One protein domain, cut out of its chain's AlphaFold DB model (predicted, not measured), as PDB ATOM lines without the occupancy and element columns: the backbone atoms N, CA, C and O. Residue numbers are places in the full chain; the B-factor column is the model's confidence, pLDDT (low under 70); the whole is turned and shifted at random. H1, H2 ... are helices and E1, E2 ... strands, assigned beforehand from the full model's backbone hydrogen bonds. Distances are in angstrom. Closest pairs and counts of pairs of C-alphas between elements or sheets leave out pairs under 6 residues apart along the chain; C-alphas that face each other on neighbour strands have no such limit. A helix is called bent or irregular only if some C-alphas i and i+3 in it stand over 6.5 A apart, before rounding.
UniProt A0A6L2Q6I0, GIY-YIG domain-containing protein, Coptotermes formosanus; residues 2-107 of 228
ATOM      1  N   LEU A   2      -5.292 -13.835 -26.710       74.00
ATOM      2  CA  LEU A   2      -4.668 -13.339 -27.956       74.00
ATOM      3  C   LEU A   2      -4.407 -11.821 -27.959       74.00
ATOM      4  O   LEU A   2      -3.353 -11.359 -28.394       74.00
ATOM      5  N   GLU A   3      -5.365 -11.054 -27.435       74.12
ATOM      6  CA  GLU A   3      -5.270  -9.593 -27.332       74.12
ATOM      7  C   GLU A   3      -4.141  -9.161 -26.393       74.12
ATOM      8  O   GLU A   3      -3.382  -8.252 -26.714       74.12
ATOM      9  N   SER A   4      -3.939  -9.882 -25.285       78.06
ATOM     10  CA  SER A   4      -2.834  -9.616 -24.360       78.06
ATOM     11  C   SER A   4      -1.455  -9.824 -24.996       78.06
ATOM     12  O   SER A   4      -0.530  -9.109 -24.633       78.06
ATOM     13  N   PHE A   5      -1.309 -10.739 -25.965       77.12
ATOM     14  CA  PHE A   5      -0.048 -10.926 -26.701       77.12
ATOM     15  C   PHE A   5       0.146  -9.901 -27.822       77.12
ATOM     16  O   PHE A   5       1.258  -9.431 -28.040       77.12
ATOM     17  N   SER A   6      -0.932  -9.521 -28.509       77.50
ATOM     18  CA  SER A   6      -0.862  -8.528 -29.591       77.50
ATOM     19  C   SER A   6      -0.645  -7.101 -29.071       77.50
ATOM     20  O   SER A   6      -0.112  -6.264 -29.789       77.50
ATOM     21  N   ASN A   7      -0.981  -6.830 -27.807       80.19
ATOM     22  CA  ASN A   7      -0.742  -5.533 -27.166       80.19
ATOM     23  C   ASN A   7       0.714  -5.323 -26.701       80.19
ATOM     24  O   ASN A   7       1.049  -4.227 -26.257       80.19
ATOM     25  N   ILE A   8       1.588  -6.333 -26.808       86.69
ATOM     26  CA  ILE A   8       3.009  -6.217 -26.426       86.69
ATOM     27  C   ILE A   8       3.784  -5.343 -27.423       86.69
ATOM     28  O   ILE A   8       4.728  -4.653 -27.043       86.69
ATOM     29  N   ASN A   9       3.406  -5.355 -28.705       84.81
ATOM     30  CA  ASN A   9       4.075  -4.570 -29.735       84.81
ATOM     31  C   ASN A   9       3.086  -4.149 -30.827       84.81
ATOM     32  O   ASN A   9       2.471  -4.992 -31.473       84.81
ATOM     33  N   ILE A  10       2.999  -2.844 -31.092       85.44
ATOM     34  CA  ILE A  10       2.036  -2.278 -32.048       85.44
ATOM     35  C   ILE A  10       2.241  -2.746 -33.500       85.44
ATOM     36  O   ILE A  10       1.306  -2.716 -34.298       85.44
ATOM     37  N   ASN A  11       3.446  -3.220 -33.830       90.69
ATOM     38  CA  ASN A  11       3.819  -3.703 -35.158       90.69
ATOM     39  C   ASN A  11       3.733  -5.236 -35.302       90.69
ATOM     40  O   ASN A  11       3.921  -5.737 -36.409       90.69
ATOM     41  N   LEU A  12       3.448  -5.993 -34.233       85.12
ATOM     42  CA  LEU A  12       3.345  -7.457 -34.272       85.12
ATOM     43  C   LEU A  12       1.941  -7.912 -33.864       85.12
ATOM     44  O   LEU A  12       1.564  -7.848 -32.697       85.12
ATOM     45  N   LYS A  13       1.173  -8.424 -34.828       85.56
ATOM     46  CA  LYS A  13      -0.167  -8.975 -34.586       85.56
ATOM     47  C   LYS A  13      -0.123 -10.494 -34.618       85.56
ATOM     48  O   LYS A  13       0.303 -11.079 -35.613       85.56
ATOM     49  N   PHE A  14      -0.594 -11.129 -33.550       84.56
ATOM     50  CA  PHE A  14      -0.738 -12.578 -33.514       84.56
ATOM     51  C   PHE A  14      -2.065 -12.985 -34.144       84.56
ATOM     52  O   PHE A  14      -3.085 -12.314 -33.988       84.56
ATOM     53  N   THR A  15      -2.048 -14.105 -34.856       86.31
ATOM     54  CA  THR A  15      -3.246 -14.710 -35.435       86.31
ATOM     55  C   THR A  15      -3.447 -16.082 -34.812       86.31
ATOM     56  O   THR A  15      -2.477 -16.757 -34.465       86.31
ATOM     57  N   ILE A  16      -4.708 -16.468 -34.618       85.81
ATOM     58  CA  ILE A  16      -5.073 -17.815 -34.186       85.81
ATOM     59  C   ILE A  16      -5.795 -18.506 -35.324       85.81
ATOM     60  O   ILE A  16      -6.715 -17.949 -35.929       85.81
ATOM     61  N   GLU A  17      -5.352 -19.715 -35.626       86.44
ATOM     62  CA  GLU A  17      -6.027 -20.577 -36.575       86.44
ATOM     63  C   GLU A  17      -6.957 -21.494 -35.786       86.44
ATOM     64  O   GLU A  17      -6.514 -22.315 -34.986       86.44
ATOM     65  N   ASN A  18      -8.259 -21.293 -35.966       88.88
ATOM     66  CA  ASN A  18      -9.269 -22.146 -35.358       88.88
ATOM     67  C   ASN A  18      -9.583 -23.309 -36.297       88.88
ATOM     68  O   ASN A  18      -9.606 -23.140 -37.519       88.88
ATOM     69  N   GLU A  19      -9.873 -24.465 -35.712       90.50
ATOM     70  CA  GLU A  19     -10.362 -25.631 -36.439       90.50
ATOM     71  C   GLU A  19     -11.626 -25.284 -37.245       90.50
ATOM     72  O   GLU A  19     -12.536 -24.608 -36.758       90.50
ATOM     73  N   LYS A  20     -11.685 -25.747 -38.496       89.19
ATOM     74  CA  LYS A  20     -12.840 -25.586 -39.389       89.19
ATOM     75  C   LYS A  20     -13.221 -26.943 -39.958       89.19
ATOM     76  O   LYS A  20     -12.370 -27.642 -40.496       89.19
ATOM     77  N   ASN A  21     -14.502 -27.306 -39.902       87.94
ATOM     78  CA  ASN A  21     -15.006 -28.592 -40.411       87.94
ATOM     79  C   ASN A  21     -14.257 -29.810 -39.834       87.94
ATOM     80  O   ASN A  21     -13.878 -30.715 -40.580       87.94
ATOM     81  N   ASN A  22     -14.010 -29.805 -38.522       89.81
ATOM     82  CA  ASN A  22     -13.222 -30.820 -37.812       89.81
ATOM     83  C   ASN A  22     -11.815 -31.029 -38.403       89.81
ATOM     84  O   ASN A  22     -11.305 -32.150 -38.457       89.81
ATOM     85  N   SER A  23     -11.239 -29.964 -38.967       90.38
ATOM     86  CA  SER A  23      -9.972 -29.984 -39.680       90.38
ATOM     87  C   SER A  23      -9.154 -28.741 -39.341       90.38
ATOM     88  O   SER A  23      -9.661 -27.619 -39.361       90.38
ATOM     89  N   ILE A  24      -7.862 -28.924 -39.098       92.69
ATOM     90  CA  ILE A  24      -6.902 -27.832 -38.916       92.69
ATOM     91  C   ILE A  24      -5.611 -28.152 -39.664       92.69
ATOM     92  O   ILE A  24      -5.212 -29.312 -39.765       92.69
ATOM     93  N   SER A  25      -4.967 -27.136 -40.227       91.19
ATOM     94  CA  SER A  25      -3.676 -27.297 -40.890       91.19
ATOM     95  C   SER A  25      -2.539 -26.962 -39.930       91.19
ATOM     96  O   SER A  25      -2.611 -25.998 -39.176       91.19
ATOM     97  N   PHE A  26      -1.472 -27.754 -39.969       88.00
ATOM     98  CA  PHE A  26      -0.235 -27.505 -39.243       88.00
ATOM     99  C   PHE A  26       0.954 -27.840 -40.142       88.00
ATOM    100  O   PHE A  26       1.164 -28.996 -40.510       88.00
ATOM    101  N   LEU A  27       1.737 -26.815 -40.490       87.62
ATOM    102  CA  LEU A  27       2.836 -26.914 -41.455       87.62
ATOM    103  C   LEU A  27       2.363 -27.551 -42.777       87.62
ATOM    104  O   LEU A  27       1.526 -26.978 -43.473       87.62
ATOM    105  N   ASP A  28       2.887 -28.734 -43.093       86.94
ATOM    106  CA  ASP A  28       2.651 -29.467 -44.337       86.94
ATOM    107  C   ASP A  28       1.535 -30.523 -44.197       86.94
ATOM    108  O   ASP A  28       1.305 -31.324 -45.108       86.94
ATOM    109  N   ILE A  29       0.843 -30.558 -43.053       89.88
ATOM    110  CA  ILE A  29      -0.143 -31.585 -42.703       89.88
ATOM    111  C   ILE A  29      -1.498 -30.939 -42.406       89.88
ATOM    112  O   ILE A  29      -1.588 -29.884 -41.787       89.88
ATOM    113  N   THR A  30      -2.574 -31.596 -42.824       91.31
ATOM    114  CA  THR A  30      -3.936 -31.320 -42.367       91.31
ATOM    115  C   THR A  30      -4.347 -32.408 -41.389       91.31
ATOM    116  O   THR A  30      -4.327 -33.583 -41.741       91.31
ATOM    117  N   ILE A  31      -4.737 -32.031 -40.180       91.38
ATOM    118  CA  ILE A  31      -5.221 -32.940 -39.144       91.38
ATOM    119  C   ILE A  31      -6.745 -32.864 -39.142       91.38
ATOM    120  O   ILE A  31      -7.303 -31.775 -39.023       91.38
ATOM    121  N   LYS A  32      -7.409 -34.011 -39.282       91.12
ATOM    122  CA  LYS A  32      -8.863 -34.157 -39.201       91.12
ATOM    123  C   LYS A  32      -9.253 -35.009 -38.008       91.12
ATOM    124  O   LYS A  32      -8.717 -36.101 -37.838       91.12
ATOM    125  N   SER A  33     -10.211 -34.539 -37.223       88.19
ATOM    126  CA  SER A  33     -10.799 -35.296 -36.119       88.19
ATOM    127  C   SER A  33     -12.054 -36.033 -36.600       88.19
ATOM    128  O   SER A  33     -13.034 -35.407 -37.011       88.19
ATOM    129  N   GLN A  34     -12.031 -37.370 -36.599       83.31
ATOM    130  CA  GLN A  34     -13.164 -38.221 -36.990       83.31
ATOM    131  C   GLN A  34     -13.264 -39.456 -36.090       83.31
ATOM    132  O   GLN A  34     -12.276 -40.151 -35.882       83.31
ATOM    133  N   ASN A  35     -14.467 -39.773 -35.596       80.62
ATOM    134  CA  ASN A  35     -14.744 -40.978 -34.794       80.62
ATOM    135  C   ASN A  35     -13.773 -41.186 -33.615       80.62
ATOM    136  O   ASN A  35     -13.317 -42.300 -33.374       80.62
ATOM    137  N   ASN A  36     -13.440 -40.115 -32.883       81.38
ATOM    138  CA  ASN A  36     -12.458 -40.151 -31.789       81.38
ATOM    139  C   ASN A  36     -11.024 -40.539 -32.223       81.38
ATOM    140  O   ASN A  36     -10.199 -40.915 -31.392       81.38
ATOM    141  N   CYS A  37     -10.707 -40.441 -33.514       81.44
ATOM    142  CA  CYS A  37      -9.379 -40.663 -34.079       81.44
ATOM    143  C   CYS A  37      -8.928 -39.455 -34.910       81.44
ATOM    144  O   CYS A  37      -9.738 -38.731 -35.490       81.44
ATOM    145  N   PHE A  38      -7.613 -39.259 -34.997       86.56
ATOM    146  CA  PHE A  38      -7.020 -38.237 -35.852       86.56
ATOM    147  C   PHE A  38      -6.547 -38.857 -37.163       86.56
ATOM    148  O   PHE A  38      -5.837 -39.861 -37.166       86.56
ATOM    149  N   GLN A  39      -6.925 -38.237 -38.273       88.00
ATOM    150  CA  GLN A  39      -6.438 -38.566 -39.606       88.00
ATOM    151  C   GLN A  39      -5.565 -37.424 -40.107       88.00
ATOM    152  O   GLN A  39      -5.969 -36.262 -40.058       88.00
ATOM    153  N   ALA A  40      -4.371 -37.749 -40.592       89.31
ATOM    154  CA  ALA A  40      -3.475 -36.774 -41.188       89.31
ATOM    155  C   ALA A  40      -3.511 -36.882 -42.718       89.31
ATOM    156  O   ALA A  40      -3.381 -37.964 -43.285       89.31
ATOM    157  N   GLY A  41      -3.648 -35.740 -43.382       90.12
ATOM    158  CA  GLY A  41      -3.490 -35.576 -44.823       90.12
ATOM    159  C   GLY A  41      -2.396 -34.563 -45.142       90.12
ATOM    160  O   GLY A  41      -1.876 -33.899 -44.251       90.12
ATOM    161  N   ILE A  42      -2.051 -34.405 -46.418       90.25
ATOM    162  CA  ILE A  42      -1.083 -33.385 -46.844       90.25
ATOM    163  C   ILE A  42      -1.796 -32.056 -47.076       90.25
ATOM    164  O   ILE A  42      -2.706 -31.973 -47.906       90.25
ATOM    165  N   TYR A  43      -1.336 -31.011 -46.389       89.12
ATOM    166  CA  TYR A  43      -1.781 -29.648 -46.644       89.12
ATOM    167  C   TYR A  43      -0.927 -29.011 -47.740       89.12
ATOM    168  O   TYR A  43       0.300 -29.093 -47.724       89.12
ATOM    169  N   ARG A  44      -1.576 -28.343 -48.695       85.94
ATOM    170  CA  ARG A  44      -0.920 -27.505 -49.706       85.94
ATOM    171  C   ARG A  44      -1.531 -26.118 -49.621       85.94
ATOM    172  O   ARG A  44      -2.754 -25.983 -49.609       85.94
ATOM    173  N   LYS A  45      -0.688 -25.089 -49.545       83.62
ATOM    174  CA  LYS A  45      -1.172 -23.707 -49.536       83.62
ATOM    175  C   LYS A  45      -1.803 -23.400 -50.900       83.62
ATOM    176  O   LYS A  45      -1.329 -23.925 -51.904       83.62
ATOM    177  N   PRO A  46      -2.801 -22.506 -50.986       83.56
ATOM    178  CA  PRO A  46      -3.377 -22.103 -52.274       83.56
ATOM    179  C   PRO A  46      -2.349 -21.528 -53.265       83.56
ATOM    180  O   PRO A  46      -2.575 -21.528 -54.467       83.56
ATOM    181  N   THR A  47      -1.216 -21.039 -52.755       82.12
ATOM    182  CA  THR A  47      -0.096 -20.499 -53.535       82.12
ATOM    183  C   THR A  47       0.978 -21.534 -53.882       82.12
ATOM    184  O   THR A  47       1.966 -21.188 -54.531       82.12
ATOM    185  N   SER A  48       0.830 -22.789 -53.447       77.94
ATOM    186  CA  SER A  48       1.749 -23.871 -53.795       77.94
ATOM    187  C   SER A  48       1.654 -24.151 -55.294       77.94
ATOM    188  O   SER A  48       0.652 -24.664 -55.775       77.94
ATOM    189  N   THR A  49       2.704 -23.796 -56.034       73.75
ATOM    190  CA  THR A  49       2.826 -24.071 -57.476       73.75
ATOM    191  C   THR A  49       3.508 -25.402 -57.771       73.75
ATOM    192  O   THR A  49       3.601 -25.786 -58.929       73.75
ATOM    193  N   ASP A  50       4.001 -26.089 -56.734       72.62
ATOM    194  CA  ASP A  50       4.655 -27.402 -56.805       72.62
ATOM    195  C   ASP A  50       5.775 -27.496 -57.863       72.62
ATOM    196  O   ASP A  50       6.120 -28.567 -58.359       72.62
ATOM    197  N   ASN A  51       6.399 -26.356 -58.174       75.25
ATOM    198  CA  ASN A  51       7.498 -26.266 -59.122       75.25
ATOM    199  C   ASN A  51       8.794 -26.787 -58.496       75.25
ATOM    200  O   ASN A  51       9.259 -26.291 -57.468       75.25
ATOM    201  N   ILE A  52       9.416 -27.760 -59.159       77.56
ATOM    202  CA  ILE A  52      10.749 -28.260 -58.819       77.56
ATOM    203  C   ILE A  52      11.763 -27.644 -59.787       77.56
ATOM    204  O   ILE A  52      11.441 -27.344 -60.936       77.56
ATOM    205  N   VAL A  53      12.999 -27.458 -59.319       79.12
ATOM    206  CA  VAL A  53      14.107 -26.980 -60.154       79.12
ATOM    207  C   VAL A  53      14.259 -27.881 -61.389       79.12
ATOM    208  O   VAL A  53      14.463 -29.088 -61.223       79.12
ATOM    209  N   PRO A  54      14.221 -27.316 -62.609       76.44
ATOM    210  CA  PRO A  54      14.409 -28.073 -63.838       76.44
ATOM    211  C   PRO A  54      15.728 -28.852 -63.877       76.44
ATOM    212  O   PRO A  54      16.764 -28.400 -63.371       76.44
ATOM    213  N   HIS A  55      15.708 -30.026 -64.509       71.94
ATOM    214  CA  HIS A  55      16.893 -30.880 -64.638       71.94
ATOM    215  C   HIS A  55      18.026 -30.192 -65.418       71.94
ATOM    216  O   HIS A  55      19.195 -30.331 -65.053       71.94
ATOM    217  N   ASP A  56      17.690 -29.463 -66.478       73.50
ATOM    218  CA  ASP A  56      18.613 -28.746 -67.362       73.50
ATOM    219  C   ASP A  56      19.158 -27.443 -66.755       73.50
ATOM    220  O   ASP A  56      20.143 -26.887 -67.236       73.50
ATOM    221  N   SER A  57      18.576 -26.988 -65.647       79.81
ATOM    222  CA  SER A  57      19.036 -25.802 -64.938       79.81
ATOM    223  C   SER A  57      20.474 -25.958 -64.415       79.81
ATOM    224  O   SER A  57      20.889 -27.047 -64.019       79.81
ATOM    225  N   CYS A  58      21.249 -24.876 -64.309       83.06
ATOM    226  CA  CYS A  58      22.660 -24.912 -63.877       83.06
ATOM    227  C   CYS A  58      22.860 -25.128 -62.351       83.06
ATOM    228  O   CYS A  58      23.908 -24.825 -61.787       83.06
ATOM    229  N   HIS A  59      21.854 -25.647 -61.644       79.75
ATOM    230  CA  HIS A  59      21.918 -25.855 -60.197       79.75
ATOM    231  C   HIS A  59      22.687 -27.136 -59.815       79.75
ATOM    232  O   HIS A  59      22.609 -28.145 -60.531       79.75
ATOM    233  N   PRO A  60      23.362 -27.155 -58.649       83.69
ATOM    234  CA  PRO A  60      23.942 -28.372 -58.087       83.69
ATOM    235  C   PRO A  60      22.922 -29.506 -57.917       83.69
ATOM    236  O   PRO A  60      21.771 -29.294 -57.528       83.69
ATOM    237  N   GLN A  61      23.376 -30.744 -58.134       74.62
ATOM    238  CA  GLN A  61      22.530 -31.945 -58.093       74.62
ATOM    239  C   GLN A  61      21.843 -32.155 -56.736       74.62
ATOM    240  O   GLN A  61      20.723 -32.660 -56.669       74.62
ATOM    241  N   VAL A  62      22.496 -31.745 -55.648       80.31
ATOM    242  CA  VAL A  62      21.936 -31.825 -54.293       80.31
ATOM    243  C   VAL A  62      20.655 -31.000 -54.152       80.31
ATOM    244  O   VAL A  62      19.708 -31.477 -53.539       80.31
ATOM    245  N   HIS A  63      20.569 -29.826 -54.785       82.12
ATOM    246  CA  HIS A  63      19.373 -28.980 -54.732       82.12
ATOM    247  C   HIS A  63      18.260 -29.524 -55.623       82.12
ATOM    248  O   HIS A  63      17.105 -29.567 -55.206       82.12
ATOM    249  N   LYS A  64      18.614 -30.031 -56.810       77.94
ATOM    250  CA  LYS A  64      17.656 -30.681 -57.715       77.94
ATOM    251  C   LYS A  64      17.024 -31.921 -57.078       77.94
ATOM    252  O   LYS A  64      15.824 -32.125 -57.180       77.94
ATOM    253  N   THR A  65      17.817 -32.730 -56.370       77.25
ATOM    254  CA  THR A  65      17.335 -33.951 -55.696       77.25
ATOM    255  C   THR A  65      16.651 -33.699 -54.350       77.25
ATOM    256  O   THR A  65      15.940 -34.581 -53.876       77.25
ATOM    257  N   ALA A  66      16.837 -32.537 -53.718       83.00
ATOM    258  CA  ALA A  66      16.298 -32.263 -52.385       83.00
ATOM    259  C   ALA A  66      14.763 -32.267 -52.351       83.00
ATOM    260  O   ALA A  66      14.184 -32.938 -51.501       83.00
ATOM    261  N   ALA A  67      14.111 -31.586 -53.299       78.94
ATOM    262  CA  ALA A  67      12.649 -31.541 -53.377       78.94
ATOM    263  C   ALA A  67      12.058 -32.946 -53.570       78.94
ATOM    264  O   ALA A  67      11.161 -33.362 -52.846       78.94
ATOM    265  N   ILE A  68      12.647 -33.720 -54.480       77.88
ATOM    266  CA  ILE A  68      12.298 -35.123 -54.724       77.88
ATOM    267  C   ILE A  68      12.416 -35.964 -53.449       77.88
ATOM    268  O   ILE A  68      11.492 -36.693 -53.098       77.88
ATOM    269  N   ARG A  69      13.552 -35.863 -52.745       82.44
ATOM    270  CA  ARG A  69      13.778 -36.594 -51.491       82.44
ATOM    271  C   ARG A  69      12.762 -36.195 -50.430       82.44
ATOM    272  O   ARG A  69      12.294 -37.063 -49.709       82.44
ATOM    273  N   TYR A  70      12.412 -34.915 -50.350       85.69
ATOM    274  CA  TYR A  70      11.381 -34.425 -49.444       85.69
ATOM    275  C   TYR A  70      10.012 -35.063 -49.744       85.69
ATOM    276  O   TYR A  70       9.410 -35.637 -48.837       85.69
ATOM    277  N   PHE A  71       9.565 -35.064 -51.008       80.25
ATOM    278  CA  PHE A  71       8.300 -35.700 -51.411       80.25
ATOM    279  C   PHE A  71       8.298 -37.216 -51.164       80.25
ATOM    280  O   PHE A  71       7.339 -37.759 -50.620       80.25
ATOM    281  N   ALA A  72       9.398 -37.906 -51.480       80.12
ATOM    282  CA  ALA A  72       9.521 -39.336 -51.212       80.12
ATOM    283  C   ALA A  72       9.490 -39.632 -49.703       80.12
ATOM    284  O   ALA A  72       8.706 -40.464 -49.251       80.12
ATOM    285  N   ASN A  73      10.287 -38.913 -48.909       84.75
ATOM    286  CA  ASN A  73      10.376 -39.140 -47.469       84.75
ATOM    287  C   ASN A  73       9.042 -38.871 -46.769       84.75
ATOM    288  O   ASN A  73       8.657 -39.668 -45.917       84.75
ATOM    289  N   ARG A  74       8.302 -37.815 -47.139       86.44
ATOM    290  CA  ARG A  74       7.042 -37.481 -46.450       86.44
ATOM    291  C   ARG A  74       5.958 -38.551 -46.598       86.44
ATOM    292  O   ARG A  74       5.184 -38.737 -45.669       86.44
ATOM    293  N   THR A  75       5.934 -39.310 -47.700       81.31
ATOM    294  CA  THR A  75       4.996 -40.447 -47.853       81.31
ATOM    295  C   THR A  75       5.262 -41.597 -46.878       81.31
ATOM    296  O   THR A  75       4.377 -42.422 -46.632       81.31
ATOM    297  N   VAL A  76       6.482 -41.671 -46.338       83.56
ATOM    298  CA  VAL A  76       6.923 -42.711 -45.402       83.56
ATOM    299  C   VAL A  76       6.895 -42.205 -43.963       83.56
ATOM    300  O   VAL A  76       6.530 -42.958 -43.066       83.56
ATOM    301  N   THR A  77       7.292 -40.953 -43.730       86.88
ATOM    302  CA  THR A  77       7.465 -40.407 -42.378       86.88
ATOM    303  C   THR A  77       6.189 -39.830 -41.787       86.88
ATOM    304  O   THR A  77       6.052 -39.824 -40.565       86.88
ATOM    305  N   TYR A  78       5.264 -39.320 -42.605       88.56
ATOM    306  CA  TYR A  78       4.036 -38.724 -42.086       88.56
ATOM    307  C   TYR A  78       2.988 -39.809 -41.803       88.56
ATOM    308  O   TYR A  78       2.853 -40.743 -42.599       88.56
ATOM    309  N   PRO A  79       2.216 -39.693 -40.704       85.50
ATOM    310  CA  PRO A  79       1.199 -40.671 -40.314       85.50
ATOM    311  C   PRO A  79      -0.080 -40.518 -41.156       85.50
ATOM    312  O   PRO A  79      -1.159 -40.258 -40.630       85.50
ATOM    313  N   LEU A  80       0.055 -40.620 -42.479       87.19
ATOM    314  CA  LEU A  80      -1.039 -40.445 -43.430       87.19
ATOM    315  C   LEU A  80      -1.973 -41.655 -43.429       87.19
ATOM    316  O   LEU A  80      -1.521 -42.800 -43.348       87.19
ATOM    317  N   ASP A  81      -3.270 -41.407 -43.602       84.81
ATOM    318  CA  ASP A  81      -4.218 -42.475 -43.918       84.81
ATOM    319  C   ASP A  81      -3.969 -43.041 -45.331       84.81
ATOM    320  O   ASP A  81      -3.296 -42.425 -46.165       84.81
ATOM    321  N   VAL A  82      -4.514 -44.229 -45.609       84.31
ATOM    322  CA  VAL A  82      -4.290 -44.950 -46.875       84.31
ATOM    323  C   VAL A  82      -4.688 -44.104 -48.089       84.31
ATOM    324  O   VAL A  82      -3.940 -44.044 -49.062       84.31
ATOM    325  N   ILE A  83      -5.810 -43.383 -48.013       85.75
ATOM    326  CA  ILE A  83      -6.332 -42.571 -49.119       85.75
ATOM    327  C   ILE A  83      -5.428 -41.357 -49.342       85.75
ATOM    328  O   ILE A  83      -5.051 -41.047 -50.477       85.75
ATOM    329  N   SER A  84      -5.038 -40.673 -48.265       86.06
ATOM    330  CA  SER A  84      -4.102 -39.548 -48.337       86.06
ATOM    331  C   SER A  84      -2.745 -39.974 -48.889       86.06
ATOM    332  O   SER A  84      -2.152 -39.240 -49.681       86.06
ATOM    333  N   LYS A  85      -2.270 -41.169 -48.526       87.44
ATOM    334  CA  LYS A  85      -1.015 -41.729 -49.027       87.44
ATOM    335  C   LYS A  85      -1.083 -42.049 -50.518       87.44
ATOM    336  O   LYS A  85      -0.181 -41.659 -51.252       87.44
ATOM    337  N   GLU A  86      -2.157 -42.683 -50.985       86.88
ATOM    338  CA  GLU A  86      -2.365 -42.957 -52.414       86.88
ATOM    339  C   GLU A  86      -2.466 -41.671 -53.238       86.88
ATOM    340  O   GLU A  86      -1.869 -41.557 -54.311       86.88
ATOM    341  N   LYS A  87      -3.196 -40.671 -52.729       86.56
ATOM    342  CA  LYS A  87      -3.297 -39.360 -53.375       86.56
ATOM    343  C   LYS A  87      -1.926 -38.698 -53.473       86.56
ATOM    344  O   LYS A  87      -1.579 -38.175 -54.528       86.56
ATOM    345  N   GLU A  88      -1.154 -38.735 -52.394       85.25
ATOM    346  CA  GLU A  88       0.185 -38.159 -52.348       85.25
ATOM    347  C   GLU A  88       1.172 -38.890 -53.269       85.25
ATOM    348  O   GLU A  88       2.000 -38.252 -53.921       85.25
ATOM    349  N   GLN A  89       1.044 -40.211 -53.385       82.88
ATOM    350  CA  GLN A  89       1.838 -41.019 -54.301       82.88
ATOM    351  C   GLN A  89       1.540 -40.665 -55.763       82.88
ATOM    352  O   GLN A  89       2.468 -40.334 -56.498       82.88
ATOM    353  N   LYS A  90       0.262 -40.613 -56.164       83.31
ATOM    354  CA  LYS A  90      -0.137 -40.168 -57.515       83.31
ATOM    355  C   LYS A  90       0.355 -38.755 -57.829       83.31
ATOM    356  O   LYS A  90       0.796 -38.465 -58.937       83.31
ATOM    357  N   TRP A  91       0.295 -37.864 -56.844       79.19
ATOM    358  CA  TRP A  91       0.827 -36.509 -56.963       79.19
ATOM    359  C   TRP A  91       2.343 -36.489 -57.182       79.19
ATOM    360  O   TRP A  91       2.832 -35.785 -58.065       79.19
ATOM    361  N   SER A  92       3.077 -37.281 -56.401       76.19
ATOM    362  CA  SER A  92       4.526 -37.433 -56.543       76.19
ATOM    363  C   SER A  92       4.880 -37.977 -57.927       76.19
ATOM    364  O   SER A  92       5.778 -37.453 -58.577       76.19
ATOM    365  N   GLU A  93       4.135 -38.968 -58.417       73.44
ATOM    366  CA  GLU A  93       4.293 -39.532 -59.761       73.44
ATOM    367  C   GLU A  93       4.074 -38.479 -60.857       73.44
ATOM    368  O   GLU A  93       4.902 -38.366 -61.758       73.44
ATOM    369  N   GLY A  94       3.034 -37.645 -60.750       73.44
ATOM    370  CA  GLY A  94       2.779 -36.557 -61.699       73.44
ATOM    371  C   GLY A  94       3.917 -35.534 -61.760       73.44
ATOM    372  O   GLY A  94       4.345 -35.147 -62.847       73.44
ATOM    373  N   LEU A  95       4.488 -35.159 -60.609       67.44
ATOM    374  CA  LEU A  95       5.669 -34.288 -60.553       67.44
ATOM    375  C   LEU A  95       6.898 -34.949 -61.188       67.44
ATOM    376  O   LEU A  95       7.650 -34.270 -61.884       67.44
ATOM    377  N   ILE A  96       7.066 -36.264 -60.993       62.81
ATOM    378  CA  ILE A  96       8.153 -37.102 -61.532       62.81
ATOM    379  C   ILE A  96       7.997 -37.388 -63.040       62.81
ATOM    380  O   ILE A  96       8.973 -37.746 -63.700       62.81
ATOM    381  N   GLN A  97       6.827 -37.159 -63.628       56.34
ATOM    382  CA  GLN A  97       6.585 -37.339 -65.065       56.34
ATOM    383  C   GLN A  97       6.719 -36.048 -65.889       56.34
ATOM    384  O   GLN A  97       6.824 -36.118 -67.113       56.34
ATOM    385  N   THR A  98       6.766 -34.872 -65.255       56.62
ATOM    386  CA  THR A  98       7.073 -33.615 -65.963       56.62
ATOM    387  C   THR A  98       8.480 -33.661 -66.580       56.62
ATOM    388  O   THR A  98       9.338 -34.412 -66.127       56.62
ATOM    389  N   THR A  99       8.773 -32.860 -67.609       48.28
ATOM    390  CA  THR A  99      10.055 -32.857 -68.361       48.28
ATOM    391  C   THR A  99      11.316 -32.550 -67.525       48.28
ATOM    392  O   THR A  99      12.420 -32.464 -68.060       48.28
ATOM    393  N   ASN A 100      11.178 -32.407 -66.207       53.75
ATOM    394  CA  ASN A 100      12.166 -31.886 -65.268       53.75
ATOM    395  C   ASN A 100      12.734 -32.930 -64.293       53.75
ATOM    396  O   ASN A 100      13.239 -32.571 -63.231       53.75
ATOM    397  N   THR A 101      12.647 -34.224 -64.594       59.56
ATOM    398  CA  THR A 101      12.549 -35.210 -63.511       59.56
ATOM    399  C   THR A 101      13.728 -36.139 -63.299       59.56
ATOM    400  O   THR A 101      14.663 -36.256 -64.095       59.56
ATOM    401  N   ILE A 102      13.631 -36.810 -62.145       52.16
ATOM    402  CA  ILE A 102      14.438 -37.915 -61.622       52.16
ATOM    403  C   ILE A 102      14.934 -38.854 -62.721       52.16
ATOM    404  O   ILE A 102      16.087 -39.251 -62.663       52.16
ATOM    405  N   GLY A 103      14.118 -39.178 -63.730       53.50
ATOM    406  CA  GLY A 103      14.527 -40.045 -64.838       53.50
ATOM    407  C   GLY A 103      15.763 -39.528 -65.581       53.50
ATOM    408  O   GLY A 103      16.646 -40.309 -65.910       53.50
ATOM    409  N   ASN A 104      15.895 -38.212 -65.771       56.25
ATOM    410  CA  ASN A 104      17.108 -37.602 -66.322       56.25
ATOM    411  C   ASN A 104      18.202 -37.382 -65.262       56.25
ATOM    412  O   ASN A 104      19.380 -37.471 -65.585       56.25
ATOM    413  N   LEU A 105      17.833 -37.161 -63.994       54.03
ATOM    414  CA  LEU A 105      18.782 -37.042 -62.874       54.03
ATOM    415  C   LEU A 105      19.453 -38.371 -62.468       54.03
ATOM    416  O   LEU A 105      20.548 -38.341 -61.907       54.03
ATOM    417  N   LEU A 106      18.773 -39.499 -62.683       50.25
ATOM    418  CA  LEU A 106      19.236 -40.863 -62.420       50.25
ATOM    419  C   LEU A 106      19.875 -41.500 -63.652       50.25
ATOM    420  O   LEU A 106      20.594 -42.488 -63.500       50.25
ATOM    421  N   LYS A 107      19.659 -40.943 -64.852       53.69
ATOM    422  CA  LYS A 107      20.493 -41.293 -66.001       53.69
ATOM    423  C   LYS A 107      21.937 -40.965 -65.619       53.69
ATOM    424  O   LYS A 107      22.214 -39.823 -65.235       53.69
TER     425      LYS A 107
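This is residues 2 to 107 of the 228 residues of the protein "GIY-YIG domain-containing protein" of Coptotermes formosanus (UniProt A0A6L2Q6I0). The model is drawn out: a helical hairpin, H2 and H3, has its turn near one edge of a small three-stranded sheet, and from the other edge of that sheet a long link leads away to the short, distant helix H1. The short helix H4 sits near the end of the hairpin that is farther from the sheet, and residues 7 to 12 stick out beyond H1. The printed part has 106 residues, with four named helices and three named strands in the order H1 E1 E2 E3 H2 H3 H4; the sheet's order is E1 - E2 - E3, all antiparallel, and the class is mixed, helices and strands. The whole is loose, with a radius of gyration of the C-alphas of 18.4 A, and flat, spanning 57 by 41 by 20 A.

H1, residues 2 to 6, touches no helix and is not on the sheet. E1, residues 23 to 26, E2, residues 29 to 34, and E3, residues 37 to 42, form a meander, each strand the antiparallel neighbour of the one before. E1 and E2 are a hairpin, with N 24 and O 31 2.9 A apart, within hydrogen-bond range. E2 and E3 are a hairpin too, with N 32 and O 39 at 2.8 A. H2, residues 61 to 77, is not on the sheet. H3, residues 82 to 97, only grazes the sheet with its residues 82 to 88; its closest C-alphas to E3 are those of Gly 41 and Ser 84, 5.3 A. H2 and H3 are a helical hairpin: they touch, closest at the C-alphas of Thr 75 and Lys 85, 6.3 A, at a shallow tilt of 17 degrees, opposite ways. H2 touches H3 with its residues 71 to 75 alone, and H3 touches H2 with its residues 85 to 92 alone. H4, residues 102 to 106, touches H2, with the C-alphas of Thr 65 and Ile 102 closest at 7.7 A. Every O i to N i+4 pair is within hydrogen-bond range in H1, H3 and H4, and 9 of 13 are in H2.

H1 begins at C-alpha 2, (-4.668, -13.339, -27.956). E2 measures 15.7 A and E3 16.9 A from first to last C-alpha. H2 measures 23.4 A, has a kink of 35 degrees near residue 68, and is only just irregular: C-alphas 64 and 67 are 6.7 A apart. H3 measures 22.5 A, and H4 ends at C-alpha 106, (19.236, -40.863, -62.420).

The two C-alphas farthest apart are those of Ser 4 and Lys 107, 57.3 A. The printed part has no cut. The links from H1 to E1, 16 residues, and from E3 to H2, 18 residues, are long. Mean pLDDT of the printed part is 80.0, and residues 95 to 107 are under 70.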